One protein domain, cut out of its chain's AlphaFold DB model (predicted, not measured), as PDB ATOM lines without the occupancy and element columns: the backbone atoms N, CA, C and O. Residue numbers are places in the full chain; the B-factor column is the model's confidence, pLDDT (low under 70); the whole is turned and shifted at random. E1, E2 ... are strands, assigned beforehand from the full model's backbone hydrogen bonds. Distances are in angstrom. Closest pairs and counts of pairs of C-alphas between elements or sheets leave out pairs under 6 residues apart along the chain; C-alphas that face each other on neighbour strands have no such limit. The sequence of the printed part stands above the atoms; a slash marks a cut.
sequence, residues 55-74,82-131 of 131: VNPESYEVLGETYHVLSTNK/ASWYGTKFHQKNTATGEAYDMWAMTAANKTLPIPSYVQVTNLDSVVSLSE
ATOM      1  N   VAL A  55      33.375 -39.415  25.585       93.06
ATOM      2  CA  VAL A  55      34.805 -39.778  25.515       93.06
ATOM      3  C   VAL A  55      35.570 -38.949  24.484       93.06
ATOM      4  O   VAL A  55      36.741 -39.209  24.231       93.06
ATOM      5  N   ASN A  56      34.920 -37.929  23.918       96.06
ATOM      6  CA  ASN A  56      35.502 -36.993  22.955       96.06
ATOM      7  C   ASN A  56      35.317 -35.539  23.413       96.06
ATOM      8  O   ASN A  56      34.633 -34.766  22.734       96.06
ATOM      9  N   PRO A  57      35.866 -35.146  24.579       96.19
ATOM     10  CA  PRO A  57      35.885 -33.741  24.967       96.19
ATOM     11  C   PRO A  57      36.761 -32.938  23.994       96.19
ATOM     12  O   PRO A  57      37.672 -33.485  23.384       96.19
ATOM     13  N   GLU A  58      36.545 -31.625  23.891       96.38
ATOM     14  CA  GLU A  58      37.413 -30.747  23.086       96.38
ATOM     15  C   GLU A  58      38.890 -30.843  23.515       96.38
ATOM     16  O   GLU A  58      39.799 -30.840  22.682       96.38
ATOM     17  N   SER A  59      39.128 -30.975  24.822       97.00
ATOM     18  CA  SER A  59      40.455 -31.157  25.399       97.00
ATOM     19  C   SER A  59      40.415 -31.900  26.729       97.00
ATOM     20  O   SER A  59      39.399 -31.878  27.425       97.00
ATOM     21  N   TYR A  60      41.543 -32.489  27.121       95.56
ATOM     22  CA  TYR A  60      41.734 -33.111  28.431       95.56
ATOM     23  C   TYR A  60      43.189 -32.975  28.902       95.56
ATOM     24  O   TYR A  60      44.089 -32.742  28.097       95.56
ATOM     25  N   GLU A  61      43.430 -33.117  30.206       96.75
ATOM     26  CA  GLU A  61      44.762 -32.981  30.806       96.75
ATOM     27  C   GLU A  61      45.238 -34.307  31.407       96.75
ATOM     28  O   GLU A  61      44.491 -34.992  32.108       96.75
ATOM     29  N   VAL A  62      46.496 -34.671  31.147       94.62
ATOM     30  CA  VAL A  62      47.159 -35.836  31.743       94.62
ATOM     31  C   VAL A  62      48.560 -35.435  32.175       94.62
ATOM     32  O   VAL A  62      49.371 -35.035  31.346       94.62
ATOM     33  N   LEU A  63      48.858 -35.587  33.469       95.00
ATOM     34  CA  LEU A  63      50.171 -35.275  34.055       95.00
ATOM     35  C   LEU A  63      50.644 -33.829  33.785       95.00
ATOM     36  O   LEU A  63      51.838 -33.599  33.628       95.00
ATOM     37  N   GLY A  64      49.719 -32.864  33.735       96.62
ATOM     38  CA  GLY A  64      50.019 -31.455  33.454       96.62
ATOM     39  C   GLY A  64      50.106 -31.097  31.966       96.62
ATOM     40  O   GLY A  64      50.289 -29.930  31.640       96.62
ATOM     41  N   GLU A  65      49.950 -32.071  31.065       96.94
ATOM     42  CA  GLU A  65      49.938 -31.850  29.618       96.94
ATOM     43  C   GLU A  65      48.501 -31.841  29.089       96.94
ATOM     44  O   GLU A  65      47.736 -32.781  29.330       96.94
ATOM     45  N   THR A  66      48.136 -30.797  28.342       97.62
ATOM     46  CA  THR A  66      46.819 -30.674  27.700       97.62
ATOM     47  C   THR A  66      46.838 -31.259  26.289       97.62
ATOM     48  O   THR A  66      47.676 -30.902  25.461       97.62
ATOM     49  N   TYR A  67      45.873 -32.126  25.994       96.81
ATOM     50  CA  TYR A  67      45.638 -32.717  24.679       96.81
ATOM     51  C   TYR A  67      44.313 -32.218  24.109       96.81
ATOM     52  O   TYR A  67      43.356 -32.014  24.854       96.81
ATOM     53  N   HIS A  68      44.253 -32.059  22.787       97.62
ATOM     54  CA  HIS A  68      43.053 -31.641  22.065       97.62
ATOM     55  C   HIS A  68      42.573 -32.758  21.143       97.62
ATOM     56  O   HIS A  68      43.360 -33.295  20.357       97.62
ATOM     57  N   VAL A  69      41.283 -33.085  21.225       97.38
ATOM     58  CA  VAL A  69      40.666 -34.073  20.335       97.38
ATOM     59  C   VAL A  69      40.368 -33.409  18.995       97.38
ATOM     60  O   VAL A  69      39.843 -32.297  18.919       97.38
ATOM     61  N   LEU A  70      40.725 -34.087  17.911       97.00
ATOM     62  CA  LEU A  70      40.489 -33.619  16.557       97.00
ATOM     63  C   LEU A  70      38.990 -33.649  16.248       97.00
ATOM     64  O   LEU A  70      38.304 -34.638  16.487       97.00
ATOM     65  N   SER A  71      38.498 -32.594  15.602       95.19
ATOM     66  CA  SER A  71      37.119 -32.534  15.097       95.19
ATOM     67  C   SER A  71      36.871 -33.453  13.893       95.19
ATOM     68  O   SER A  71      35.730 -33.632  13.469       95.19
ATOM     69  N   THR A  72      37.934 -34.017  13.307       94.56
ATOM     70  CA  THR A  72      37.874 -34.982  12.209       94.56
ATOM     71  C   THR A  72      39.059 -35.940  12.218       94.56
ATOM     72  O   THR A  72      40.189 -35.542  12.483       94.56
ATOM     73  N   ASN A  73      38.805 -37.204  11.875       93.88
ATOM     74  CA  ASN A  73      39.836 -38.205  11.585       93.88
ATOM     75  C   ASN A  73      40.202 -38.255  10.085       93.88
ATOM     76  O   ASN A  73      41.092 -39.002   9.672       93.88
ATOM     77  N   LYS A  74      39.532 -37.460   9.237       94.56
ATOM     78  CA  LYS A  74      39.718 -37.501   7.786       94.56
ATOM     79  C   LYS A  74      41.114 -37.019   7.400       94.56
ATOM     80  O   LYS A  74      41.486 -35.880   7.661       94.56
ATOM     81  N   ALA A  82      55.363 -46.305  18.209       92.25
ATOM     82  CA  ALA A  82      54.240 -47.072  18.728       92.25
ATOM     83  C   ALA A  82      54.710 -47.974  19.879       92.25
ATOM     84  O   ALA A  82      55.842 -48.459  19.890       92.25
ATOM     85  N   SER A  83      53.831 -48.189  20.852       91.56
ATOM     86  CA  SER A  83      54.040 -49.078  21.996       91.56
ATOM     87  C   SER A  83      52.753 -49.841  22.271       91.56
ATOM     88  O   SER A  83      51.674 -49.312  22.024       91.56
ATOM     89  N   TRP A  84      52.863 -51.038  22.834       91.31
ATOM     90  CA  TRP A  84      51.728 -51.896  23.171       91.31
ATOM     91  C   TRP A  84      51.541 -51.987  24.690       91.31
ATOM     92  O   TRP A  84      52.498 -51.822  25.453       91.31
ATOM     93  N   TYR A  85      50.310 -52.243  25.134       91.00
ATOM     94  CA  TYR A  85      49.988 -52.440  26.550       91.00
ATOM     95  C   TYR A  85      50.126 -53.911  26.948       91.00
ATOM     96  O   TYR A  85      49.520 -54.788  26.329       91.00
ATOM     97  N   GLY A  86      50.886 -54.173  28.014       90.31
ATOM     98  CA  GLY A  86      51.135 -55.519  28.522       90.31
ATOM     99  C   GLY A  86      50.098 -56.044  29.514       90.31
ATOM    100  O   GLY A  86      49.025 -55.473  29.729       90.31
ATOM    101  N   THR A  87      50.433 -57.177  30.136       91.12
ATOM    102  CA  THR A  87      49.556 -57.969  31.026       91.12
ATOM    103  C   THR A  87      48.960 -57.174  32.180       91.12
ATOM    104  O   THR A  87      47.853 -57.471  32.622       91.12
ATOM    105  N   LYS A  88      49.649 -56.128  32.643       91.44
ATOM    106  CA  LYS A  88      49.185 -55.263  33.732       91.44
ATOM    107  C   LYS A  88      47.859 -54.565  33.428       91.44
ATOM    108  O   LYS A  88      47.083 -54.297  34.350       91.44
ATOM    109  N   PHE A  89      47.616 -54.242  32.162       92.69
ATOM    110  CA  PHE A  89      46.431 -53.504  31.737       92.69
ATOM    111  C   PHE A  89      45.283 -54.416  31.319       92.69
ATOM    112  O   PHE A  89      44.159 -53.937  31.196       92.69
ATOM    113  N   HIS A  90      45.538 -55.710  31.109       92.69
ATOM    114  CA  HIS A  90      44.504 -56.641  30.675       92.69
ATOM    115  C   HIS A  90      43.323 -56.635  31.660       92.69
ATOM    116  O   HIS A  90      43.507 -56.641  32.881       92.69
ATOM    117  N   GLN A  91      42.105 -56.575  31.122       93.75
ATOM    118  CA  GLN A  91      40.844 -56.450  31.853       93.75
ATOM    119  C   GLN A  91      40.684 -55.162  32.680       93.75
ATOM    120  O   GLN A  91      39.798 -55.080  33.533       93.75
ATOM    121  N   LYS A  92      41.513 -54.138  32.449       94.81
ATOM    122  CA  LYS A  92      41.297 -52.787  32.990       94.81
ATOM    123  C   LYS A  92      40.454 -51.960  32.027       94.81
ATOM    124  O   LYS A  92      40.482 -52.183  30.821       94.81
ATOM    125  N   ASN A  93      39.717 -50.999  32.576       95.94
ATOM    126  CA  ASN A  93      38.835 -50.146  31.786       95.94
ATOM    127  C   ASN A  93      39.641 -49.212  30.874       95.94
ATOM    128  O   ASN A  93      40.575 -48.546  31.327       95.94
ATOM    129  N   THR A  94      39.230 -49.134  29.613       94.62
ATOM    130  CA  THR A  94      39.677 -48.140  28.635       94.62
ATOM    131  C   THR A  94      38.925 -46.814  28.824       94.62
ATOM    132  O   THR A  94      38.048 -46.687  29.684       94.62
ATOM    133  N   ALA A  95      39.226 -45.811  27.992       92.25
ATOM    134  CA  ALA A  95      38.482 -44.549  27.972       92.25
ATOM    135  C   ALA A  95      36.996 -44.732  27.606       92.25
ATOM    136  O   ALA A  95      36.157 -43.991  28.113       92.25
ATOM    137  N   THR A  96      36.659 -45.729  26.774       92.12
ATOM    138  CA  THR A  96      35.265 -46.093  26.446       92.12
ATOM    139  C   THR A  96      34.557 -46.809  27.596       92.12
ATOM    140  O   THR A  96      33.334 -46.924  27.586       92.12
ATOM    141  N   GLY A  97      35.302 -47.246  28.617       92.56
ATOM    142  CA  GLY A  97      34.798 -48.026  29.745       92.56
ATOM    143  C   GLY A  97      34.789 -49.534  29.495       92.56
ATOM    144  O   GLY A  97      34.457 -50.290  30.407       92.56
ATOM    145  N   GLU A  98      35.171 -49.980  28.301       93.06
ATOM    146  CA  GLU A  98      35.301 -51.396  27.960       93.06
ATOM    147  C   GLU A  98      36.546 -51.999  28.617       93.06
ATOM    148  O   GLU A  98      37.527 -51.307  28.889       93.06
ATOM    149  N   ALA A  99      36.514 -53.302  28.893       96.44
ATOM    150  CA  ALA A  99      37.676 -54.010  29.412       96.44
ATOM    151  C   ALA A  99      38.709 -54.206  28.291       96.44
ATOM    152  O   ALA A  99      38.376 -54.744  27.237       96.44
ATOM    153  N   TYR A 100      39.956 -53.787  28.519       95.38
ATOM    154  CA  TYR A 100      41.043 -53.986  27.562       95.38
ATOM    155  C   TYR A 100      41.395 -55.470  27.423       95.38
ATOM    156  O   TYR A 100      41.889 -56.106  28.363       95.38
ATOM    157  N   ASP A 101      41.208 -55.998  26.220       93.38
ATOM    158  CA  ASP A 101      41.702 -57.307  25.824       93.38
ATOM    159  C   ASP A 101      43.007 -57.148  25.037       93.38
ATOM    160  O   ASP A 101      43.022 -56.553  23.963       93.38
ATOM    161  N   MET A 102      44.107 -57.695  25.565       92.06
ATOM    162  CA  MET A 102      45.416 -57.622  24.907       92.06
ATOM    163  C   MET A 102      45.506 -58.442  23.618       92.06
ATOM    164  O   MET A 102      46.484 -58.323  22.884       92.06
ATOM    165  N   TRP A 103      44.513 -59.292  23.365       92.06
ATOM    166  CA  TRP A 103      44.411 -60.111  22.163       92.06
ATOM    167  C   TRP A 103      43.419 -59.542  21.147       92.06
ATOM    168  O   TRP A 103      43.264 -60.107  20.065       92.06
ATOM    169  N   ALA A 104      42.737 -58.442  21.476       92.25
ATOM    170  CA  ALA A 104      41.860 -57.744  20.552       92.25
ATOM    171  C   ALA A 104      42.640 -56.699  19.748       92.25
ATOM    172  O   ALA A 104      43.541 -56.039  20.268       92.25
ATOM    173  N   MET A 105      42.242 -56.504  18.490       94.06
ATOM    174  CA  MET A 105      42.799 -55.463  17.630       94.06
ATOM    175  C   MET A 105      42.236 -54.098  18.048       94.06
ATOM    176  O   MET A 105      41.206 -53.650  17.550       94.06
ATOM    177  N   THR A 106      42.860 -53.496  19.060       94.38
ATOM    178  CA  THR A 106      42.466 -52.208  19.638       94.38
ATOM    179  C   THR A 106      43.690 -51.328  19.847       94.38
ATOM    180  O   THR A 106      44.755 -51.804  20.235       94.38
ATOM    181  N   ALA A 107      43.528 -50.025  19.626       94.00
ATOM    182  CA  ALA A 107      44.598 -49.045  19.753       94.00
ATOM    183  C   ALA A 107      44.167 -47.853  20.617       94.00
ATOM    184  O   ALA A 107      42.983 -47.533  20.741       94.00
ATOM    185  N   ALA A 108      45.148 -47.161  21.195       94.44
ATOM    186  CA  ALA A 108      44.936 -45.926  21.939       94.44
ATOM    187  C   ALA A 108      45.656 -44.758  21.259       94.44
ATOM    188  O   ALA A 108      46.838 -44.836  20.923       94.44
ATOM    189  N   ASN A 109      44.951 -43.639  21.100       95.25
ATOM    190  CA  ASN A 109      45.489 -42.406  20.541       95.25
ATOM    191  C   ASN A 109      45.019 -41.206  21.374       95.25
ATOM    192  O   ASN A 109      43.921 -41.217  21.923       95.25
ATOM    193  N   LYS A 110      45.865 -40.177  21.489       94.38
ATOM    194  CA  LYS A 110      45.598 -39.016  22.350       94.38
ATOM    195  C   LYS A 110      44.729 -37.932  21.702       94.38
ATOM    196  O   LYS A 110      44.258 -37.038  22.391       94.38
ATOM    197  N   THR A 111      44.597 -37.940  20.379       95.44
ATOM    198  CA  THR A 111      43.984 -36.831  19.635       95.44
ATOM    199  C   THR A 111      42.919 -37.283  18.648       95.44
ATOM    200  O   THR A 111      42.043 -36.493  18.315       95.44
ATOM    201  N   LEU A 112      42.943 -38.528  18.176       96.88
ATOM    202  CA  LEU A 112      41.871 -39.047  17.334       96.88
ATOM    203  C   LEU A 112      40.562 -39.181  18.123       96.88
ATOM    204  O   LEU A 112      40.584 -39.687  19.246       96.88
ATOM    205  N   PRO A 113      39.422 -38.784  17.533       96.69
ATOM    206  CA  PRO A 113      38.129 -39.026  18.144       96.69
ATOM    207  C   PRO A 113      37.791 -40.523  18.133       96.69
ATOM    208  O   PRO A 113      38.116 -41.230  17.182       96.69
ATOM    209  N   ILE A 114      37.120 -41.009  19.173       94.69
ATOM    210  CA  ILE A 114      36.791 -42.421  19.382       94.69
ATOM    211  C   ILE A 114      35.277 -42.661  19.179       94.69
ATOM    212  O   ILE A 114      34.459 -41.932  19.748       94.69
ATOM    213  N   PRO A 115      34.863 -43.696  18.428       94.44
ATOM    214  CA  PRO A 115      35.711 -44.642  17.705       94.44
ATOM    215  C   PRO A 115      36.344 -44.051  16.434       94.44
ATOM    216  O   PRO A 115      35.770 -43.208  15.740       94.44
ATOM    217  N   SER A 116      37.553 -44.524  16.134       95.06
ATOM    218  CA  SER A 116      38.263 -44.339  14.866       95.06
ATOM    219  C   SER A 116      39.092 -45.588  14.583       95.06
ATOM    220  O   SER A 116      39.581 -46.218  15.512       95.06
ATOM    221  N   TYR A 117      39.289 -45.886  13.301       95.19
ATOM    222  CA  TYR A 117      40.108 -47.001  12.821       95.19
ATOM    223  C   TYR A 117      41.396 -46.472  12.189       95.19
ATOM    224  O   TYR A 117      41.359 -45.425  11.528       95.19
ATOM    225  N   VAL A 118      42.522 -47.169  12.369       94.62
ATOM    226  CA  VAL A 118      43.838 -46.689  11.925       94.62
ATOM    227  C   VAL A 118      44.718 -47.804  11.372       94.62
ATOM    228  O   VAL A 118      45.116 -48.735  12.047       94.62
ATOM    229  N   GLN A 119      45.186 -47.655  10.138       94.44
ATOM    230  CA  GLN A 119      46.222 -48.560   9.649       94.44
ATOM    231  C   GLN A 119      47.590 -48.198  10.252       94.44
ATOM    232  O   GLN A 119      48.070 -47.077  10.054       94.44
ATOM    233  N   VAL A 120      48.248 -49.154  10.913       93.62
ATOM    234  CA  VAL A 120      49.556 -48.962  11.552       93.62
ATOM    235  C   VAL A 120      50.638 -49.766  10.842       93.62
ATOM    236  O   VAL A 120      50.798 -50.972  10.980       93.62
ATOM    237  N   THR A 121      51.452 -49.064  10.061       92.94
ATOM    238  CA  THR A 121      52.567 -49.685   9.341       92.94
ATOM    239  C   THR A 121      53.850 -49.584  10.154       92.94
ATOM    240  O   THR A 121      54.295 -48.478  10.468       92.94
ATOM    241  N   ASN A 122      54.475 -50.724  10.455       91.56
ATOM    242  CA  ASN A 122      55.840 -50.738  10.964       91.56
ATOM    243  C   ASN A 122      56.786 -50.336   9.819       91.56
ATOM    244  O   ASN A 122      56.683 -50.867   8.719       91.56
ATOM    245  N   LEU A 123      57.661 -49.357  10.053       89.56
ATOM    246  CA  LEU A 123      58.590 -48.842   9.037       89.56
ATOM    247  C   LEU A 123      59.973 -49.508   9.102       89.56
ATOM    248  O   LEU A 123      60.722 -49.442   8.130       89.56
ATOM    249  N   ASP A 124      60.295 -50.154  10.226       83.69
ATOM    250  CA  ASP A 124      61.573 -50.841  10.459       83.69
ATOM    251  C   ASP A 124      61.533 -52.301   9.988       83.69
ATOM    252  O   ASP A 124      62.563 -52.911   9.700       83.69
ATOM    253  N   SER A 125      60.331 -52.866   9.880       61.25
ATOM    254  CA  SER A 125      60.081 -54.152   9.237       61.25
ATOM    255  C   SER A 125      59.159 -53.950   8.039       61.25
ATOM    256  O   SER A 125      58.304 -53.079   8.047       61.25
ATOM    257  N   VAL A 126      59.304 -54.748   6.982       51.09
ATOM    258  CA  VAL A 126      58.506 -54.615   5.741       51.09
ATOM    259  C   VAL A 126      57.056 -55.123   5.918       51.09
ATOM    260  O   VAL A 126      56.423 -55.549   4.956       51.09
ATOM    261  N   VAL A 127      56.531 -55.135   7.150       51.59
ATOM    262  CA  VAL A 127      55.230 -55.709   7.520       51.59
ATOM    263  C   VAL A 127      54.294 -54.589   7.976       51.59
ATOM    264  O   VAL A 127      54.488 -53.970   9.021       51.59
ATOM    265  N   SER A 128      53.266 -54.320   7.176       49.81
ATOM    266  CA  SER A 128      52.142 -53.457   7.542       49.81
ATOM    267  C   SER A 128      51.135 -54.239   8.386       49.81
ATOM    268  O   SER A 128      50.684 -55.288   7.930       49.81
ATOM    269  N   LEU A 129      50.752 -53.720   9.554       53.25
ATOM    270  CA  LEU A 129      49.587 -54.191  10.307       53.25
ATOM    271  C   LEU A 129      48.434 -53.185  10.106       53.25
ATOM    272  O   LEU A 129      48.652 -52.016   9.772       53.25
ATOM    273  N   SER A 130      47.188 -53.623  10.222       46.09
ATOM    274  CA  SER A 130      46.031 -52.717  10.284       46.09
ATOM    275  C   SER A 130      45.390 -52.853  11.654       46.09
ATOM    276  O   SER A 130      45.042 -53.966  12.035       46.09
ATOM    277  N   GLU A 131      45.264 -51.738  12.379       51.22
ATOM    278  CA  GLU A 131      44.707 -51.678  13.737       51.22
ATOM    279  C   GLU A 131      43.332 -50.985  13.776       51.22
ATOM    280  O   GLU A 131      43.002 -50.133  12.908       51.22
TER     281      GLU A 131
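Overview. This is residues 55 to 74 and 82 to 131 of the 131 residues of the protein "DPBB_1 domain-containing protein" of Methylococcaceae bacterium HT2 (UniProt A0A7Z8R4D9). With little regular structure, this is a long looping stretch, residues 82 to 118, with two small strand hairpins, E1 with E2 and E3 with E4, set far apart. The 70 printed residues include four named strands, E1 to E4 in that order, and no named helix. The class is all strand, with 14 residues in named elements, and both two-stranded sheets are antiparallel. The whole is only just loose, close to compact, with a radius of gyration of the C-alphas of 13.6 A and spans of 36 by 30 by 22 A.

Arrangement. E1, residues 59 to 62, and E2, residues 65 to 68, form an antiparallel hairpin at 153 degrees, with N 60 and O 67 within hydrogen-bond range at 2.9 A. E3, residues 119 to 121, and E4, residues 128 to 130, form another at 158 degrees, with N 120 and O 129 at 3.1 A. E2 and E3 are apart.

Along the chain. E1 begins at C-alpha 59 (40.455, -31.157, 25.399) and measures 10.3 A; E2 measures 10.2 A. E3 measures 6.5 A, and E4 6.7 A, ending at C-alpha 130 (46.031, -52.717, 10.284).

Size, cuts and confidence. The farthest C-alphas, Gly 64 and Val 126, are 37.1 A apart. Residues 75 to 81 are not printed; C-alphas 74 and 82 are 20.5 A apart. Residues 125 to 131 have pLDDT under 70.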